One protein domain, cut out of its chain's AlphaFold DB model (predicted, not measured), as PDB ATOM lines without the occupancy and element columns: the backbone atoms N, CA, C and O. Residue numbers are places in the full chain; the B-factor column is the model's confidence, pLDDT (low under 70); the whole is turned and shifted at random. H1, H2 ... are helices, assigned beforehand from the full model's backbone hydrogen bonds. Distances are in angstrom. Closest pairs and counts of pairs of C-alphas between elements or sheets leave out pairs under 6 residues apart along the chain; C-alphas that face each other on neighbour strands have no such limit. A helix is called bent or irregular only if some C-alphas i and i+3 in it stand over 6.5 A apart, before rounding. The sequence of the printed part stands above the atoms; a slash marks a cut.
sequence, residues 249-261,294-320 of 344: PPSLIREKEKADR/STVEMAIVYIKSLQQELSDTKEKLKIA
ATOM      1  N   PRO A 249     141.310 155.587 197.497       91.44
ATOM      2  CA  PRO A 249     140.236 155.693 196.526       91.44
ATOM      3  C   PRO A 249     139.453 154.375 196.390       91.44
ATOM      4  O   PRO A 249     140.055 153.326 196.127       91.44
ATOM      5  N   PRO A 250     138.105 154.408 196.453       85.44
ATOM      6  CA  PRO A 250     137.266 153.224 196.251       85.44
ATOM      7  C   PRO A 250     137.470 152.545 194.889       85.44
ATOM      8  O   PRO A 250     137.192 151.357 194.737       85.44
ATOM      9  N   SER A 251     137.949 153.292 193.890       84.06
ATOM     10  CA  SER A 251     138.295 152.779 192.562       84.06
ATOM     11  C   SER A 251     139.427 151.754 192.615       84.06
ATOM     12  O   SER A 251     139.282 150.675 192.042       84.06
ATOM     13  N   LEU A 252     140.500 152.046 193.356       84.31
ATOM     14  CA  LEU A 252     141.650 151.148 193.489       84.31
ATOM     15  C   LEU A 252     141.271 149.863 194.237       84.31
ATOM     16  O   LEU A 252     141.783 148.789 193.930       84.31
ATOM     17  N   ILE A 253     140.345 149.963 195.197       84.50
ATOM     18  CA  ILE A 253     139.844 148.810 195.963       84.50
ATOM     19  C   ILE A 253     139.136 147.833 195.022       84.50
ATOM     20  O   ILE A 253     139.468 146.649 194.978       84.50
ATOM     21  N   ARG A 254     138.218 148.345 194.198       84.25
ATOM     22  CA  ARG A 254     137.445 147.533 193.246       84.25
ATOM     23  C   ARG A 254     138.297 146.943 192.126       84.25
ATOM     24  O   ARG A 254     137.989 145.858 191.637       84.25
ATOM     25  N   GLU A 255     139.322 147.659 191.672       82.12
ATOM     26  CA  GLU A 255     140.242 147.164 190.644       82.12
ATOM     27  C   GLU A 255     141.020 145.944 191.144       82.12
ATOM     28  O   GLU A 255     141.087 144.927 190.450       82.12
ATOM     29  N   LYS A 256     141.513 146.002 192.383       81.31
ATOM     30  CA  LYS A 256     142.217 144.874 192.990       81.31
ATOM     31  C   LYS A 256     141.302 143.677 193.245       81.31
ATOM     32  O   LYS A 256     141.673 142.558 192.914       81.31
ATOM     33  N   GLU A 257     140.072 143.904 193.708       80.94
ATOM     34  CA  GLU A 257     139.069 142.835 193.844       80.94
ATOM     35  C   GLU A 257     138.750 142.147 192.505       80.94
ATOM     36  O   GLU A 257     138.535 140.933 192.457       80.94
ATOM     37  N   LYS A 258     138.719 142.908 191.401       80.12
ATOM     38  CA  LYS A 258     138.545 142.354 190.050       80.12
ATOM     39  C   LYS A 258     139.768 141.557 189.603       80.12
ATOM     40  O   LYS A 258     139.585 140.495 189.015       80.12
ATOM     41  N   ALA A 259     140.977 142.041 189.881       76.69
ATOM     42  CA  ALA A 259     142.216 141.338 189.554       76.69
ATOM     43  C   ALA A 259     142.331 140.006 190.317       76.69
ATOM     44  O   ALA A 259     142.593 138.975 189.701       76.69
ATOM     45  N   ASP A 260     142.024 140.005 191.616       73.06
ATOM     46  CA  ASP A 260     142.039 138.796 192.448       73.06
ATOM     47  C   ASP A 260     140.994 137.767 191.978       73.06
ATOM     48  O   ASP A 260     141.245 136.565 192.011       73.06
ATOM     49  N   ARG A 261     139.831 138.213 191.476       72.12
ATOM     50  CA  ARG A 261     138.806 137.317 190.903       72.12
ATOM     51  C   ARG A 261     139.097 136.842 189.482       72.12
ATOM     52  O   ARG A 261     138.569 135.807 189.089       72.12
ATOM     53  N   SER A 294     147.335 144.042 201.344       92.44
ATOM     54  CA  SER A 294     146.704 144.715 200.218       92.44
ATOM     55  C   SER A 294     146.500 146.210 200.457       92.44
ATOM     56  O   SER A 294     146.844 147.003 199.582       92.44
ATOM     57  N   THR A 295     146.018 146.596 201.641       94.25
ATOM     58  CA  THR A 295     145.866 148.006 202.033       94.25
ATOM     59  C   THR A 295     147.192 148.755 201.918       94.25
ATOM     60  O   THR A 295     147.244 149.846 201.356       94.25
ATOM     61  N   VAL A 296     148.286 148.160 202.407       96.56
ATOM     62  CA  VAL A 296     149.617 148.784 202.364       96.56
ATOM     63  C   VAL A 296     150.139 148.901 200.931       96.56
ATOM     64  O   VAL A 296     150.639 149.956 200.551       96.56
ATOM     65  N   GLU A 297     150.002 147.857 200.115       94.44
ATOM     66  CA  GLU A 297     150.432 147.882 198.710       94.44
ATOM     67  C   GLU A 297     149.703 148.962 197.909       94.44
ATOM     68  O   GLU A 297     150.336 149.752 197.207       94.44
ATOM     69  N   MET A 298     148.380 149.032 198.051       94.38
ATOM     70  CA  MET A 298     147.573 150.044 197.376       94.38
ATOM     71  C   MET A 298     147.921 151.456 197.845       94.38
ATOM     72  O   MET A 298     148.005 152.363 197.019       94.38
ATOM     73  N   ALA A 299     148.181 151.642 199.142       96.69
ATOM     74  CA  ALA A 299     148.624 152.925 199.679       96.69
ATOM     75  C   ALA A 299     149.959 153.362 199.083       96.69
ATOM     76  O   ALA A 299     150.103 154.520 198.700       96.69
ATOM     77  N   ILE A 300     150.914 152.443 198.922       96.44
ATOM     78  CA  ILE A 300     152.197 152.753 198.278       96.44
ATOM     79  C   ILE A 300     151.988 153.188 196.824       96.44
ATOM     80  O   ILE A 300     152.599 154.165 196.389       96.44
ATOM     81  N   VAL A 301     151.139 152.485 196.068       95.38
ATOM     82  CA  VAL A 301     150.827 152.850 194.675       95.38
ATOM     83  C   VAL A 301     150.169 154.228 194.610       95.38
ATOM     84  O   VAL A 301     150.600 155.073 193.826       95.38
ATOM     85  N   TYR A 302     149.188 154.483 195.474       96.62
ATOM     86  CA  TYR A 302     148.452 155.744 195.490       96.62
ATOM     87  C   TYR A 302     149.319 156.939 195.914       96.62
ATOM     88  O   TYR A 302     149.253 158.009 195.313       96.62
ATOM     89  N   ILE A 303     150.208 156.762 196.895       97.38
ATOM     90  CA  ILE A 303     151.161 157.811 197.283       97.38
ATOM     91  C   ILE A 303     152.071 158.170 196.104       97.38
ATOM     92  O   ILE A 303     152.315 159.352 195.861       97.38
ATOM     93  N   LYS A 304     152.539 157.179 195.334       97.38
ATOM     94  CA  LYS A 304     153.360 157.433 194.141       97.38
ATOM     95  C   LYS A 304     152.589 158.193 193.062       97.38
ATOM     96  O   LYS A 304     153.153 159.111 192.473       97.38
ATOM     97  N   SER A 305     151.320 157.852 192.817       96.06
ATOM     98  CA  SER A 305     150.506 158.592 191.843       96.06
ATOM     99  C   SER A 305     150.272 160.037 192.281       96.06
ATOM    100  O   SER A 305     150.434 160.942 191.469       96.06
ATOM    101  N   LEU A 306     149.984 160.269 193.568       97.50
ATOM    102  CA  LEU A 306     149.823 161.622 194.115       97.50
ATOM    103  C   LEU A 306     151.110 162.450 194.005       97.50
ATOM    104  O   LEU A 306     151.062 163.629 193.666       97.50
ATOM    105  N   GLN A 307     152.273 161.848 194.262       97.31
ATOM    106  CA  GLN A 307     153.562 162.527 194.101       97.31
ATOM    107  C   GLN A 307     153.813 162.954 192.649       97.31
ATOM    108  O   GLN A 307     154.285 164.070 192.420       97.31
ATOM    109  N   GLN A 308     153.474 162.098 191.680       97.19
ATOM    110  CA  GLN A 308     153.590 162.433 190.261       97.19
ATOM    111  C   GLN A 308     152.635 163.569 189.876       97.19
ATOM    112  O   GLN A 308     153.061 164.547 189.266       97.19
ATOM    113  N   GLU A 309     151.370 163.492 190.292       96.25
ATOM    114  CA  GLU A 309     150.370 164.521 189.997       96.25
ATOM    115  C   GLU A 309     150.758 165.889 190.581       96.25
ATOM    116  O   GLU A 309     150.641 166.916 189.906       96.25
ATOM    117  N   LEU A 310     151.296 165.926 191.804       97.06
ATOM    118  CA  LEU A 310     151.814 167.159 192.404       97.06
ATOM    119  C   LEU A 310     153.018 167.729 191.641       97.06
ATOM    120  O   LEU A 310     153.154 168.949 191.535       97.06
ATOM    121  N   SER A 311     153.883 166.873 191.094       96.69
ATOM    122  CA  SER A 311     154.993 167.316 190.246       96.69
ATOM    123  C   SER A 311     154.481 167.953 188.952       96.69
ATOM    124  O   SER A 311     154.856 169.082 188.627       96.69
ATOM    125  N   ASP A 312     153.574 167.272 188.252       96.06
ATOM    126  CA  ASP A 312     153.034 167.719 186.963       96.06
ATOM    127  C   ASP A 312     152.214 169.009 187.107       96.06
ATOM    128  O   ASP A 312     152.298 169.923 186.283       96.06
ATOM    129  N   THR A 313     151.404 169.108 188.163       95.25
ATOM    130  CA  THR A 313     150.614 170.313 188.451       95.25
ATOM    131  C   THR A 313     151.505 171.495 188.807       95.25
ATOM    132  O   THR A 313     151.264 172.596 188.311       95.25
ATOM    133  N   LYS A 314     152.574 171.282 189.580       95.75
ATOM    134  CA  LYS A 314     153.561 172.324 189.886       95.75
ATOM    135  C   LYS A 314     154.305 172.799 188.638       95.75
ATOM    136  O   LYS A 314     154.542 173.998 188.498       95.75
ATOM    137  N   GLU A 315     154.648 171.897 187.722       94.69
ATOM    138  CA  GLU A 315     155.246 172.270 186.436       94.69
ATOM    139  C   GLU A 315     154.276 173.110 185.595       94.69
ATOM    140  O   GLU A 315     154.638 174.194 185.134       94.69
ATOM    141  N   LYS A 316     153.021 172.668 185.459       92.81
ATOM    142  CA  LYS A 316     151.976 173.420 184.744       92.81
ATOM    143  C   LYS A 316     151.735 174.796 185.356       92.81
ATOM    144  O   LYS A 316     151.597 175.765 184.614       92.81
ATOM    145  N   LEU A 317     151.711 174.885 186.684       92.69
ATOM    146  CA  LEU A 317     151.538 176.138 187.411       92.69
ATOM    147  C   LEU A 317     152.720 177.073 187.150       92.69
ATOM    148  O   LEU A 317     152.499 178.212 186.761       92.69
ATOM    149  N   LYS A 318     153.962 176.580 187.223       92.88
ATOM    150  CA  LYS A 318     155.158 177.368 186.888       92.88
ATOM    151  C   LYS A 318     155.124 177.887 185.446       92.88
ATOM    152  O   LYS A 318     155.484 179.033 185.185       92.88
ATOM    153  N   ILE A 319     154.687 177.054 184.501       91.12
ATOM    154  CA  ILE A 319     154.517 177.464 183.101       91.12
ATOM    155  C   ILE A 319     153.436 178.546 182.997       91.12
ATOM    156  O   ILE A 319     153.647 179.538 182.303       91.12
ATOM    157  N   ALA A 320     152.302 178.382 183.679       89.31
ATOM    158  CA  ALA A 320     151.227 179.368 183.689       89.31
ATOM    159  C   ALA A 320     151.680 180.699 184.310       89.31
ATOM    160  O   ALA A 320     151.472 181.736 183.693       89.31
TER     161      ALA A 320
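This is residues 249 to 261 and 294 to 320 of the 344 residues of the protein "BHLH domain-containing protein" of Emergomyces africanus (UniProt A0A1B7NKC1). One long helix, H2, makes most of the length, and a shorter helix, H1, comes near it loosely, close to the first residues of both. The two run opposite ways at a slant, with H1 heading off past the beginning of H2, while residues 303 to 320 of H2 stick out free. The printed part has 40 residues with two named helices, H1 then H2 along the chain, and no named strand, and its class is all helix. It is only just extended, close to loose, with a radius of gyration of the C-alphas of 13.9 A and spans of 44 by 16 by 13 A.

H2, residues 294 to 320, is 38.7 A from first to last C-alpha. It begins with C-alpha 294 at (146.704, 144.715, 200.218) and ends with C-alpha 320 at (151.227, 179.368, 183.689). H1, residues 250 to 261, is 16.9 A long in the same measure, with C-alpha 250 at (137.266, 153.224, 196.251). Neither helix is bent.

H1 and H2 are close but not clearly touching, with 2 pairs of C-alphas within 8 A. Their closest C-alphas, those of Leu 252 and Met 298, are 7.2 A apart. Their lines stand at a steep tilt of 45 degrees, and they run opposite ways. Their centres are 20.2 A apart. In H1 and H2, every O i to N i+4 pair is within hydrogen-bond range.

The two C-alphas farthest apart, those of Arg 261 and Ala 320, are 44.4 A from each other. Residues 262 to 293 are cut out, and across the cut the C-alphas of Arg 261 and Ser 294 are 14.3 A apart. The link from H1 to H2 is the link across this cut. The mean pLDDT of the printed part is 90.8, and no printed residue is under 70.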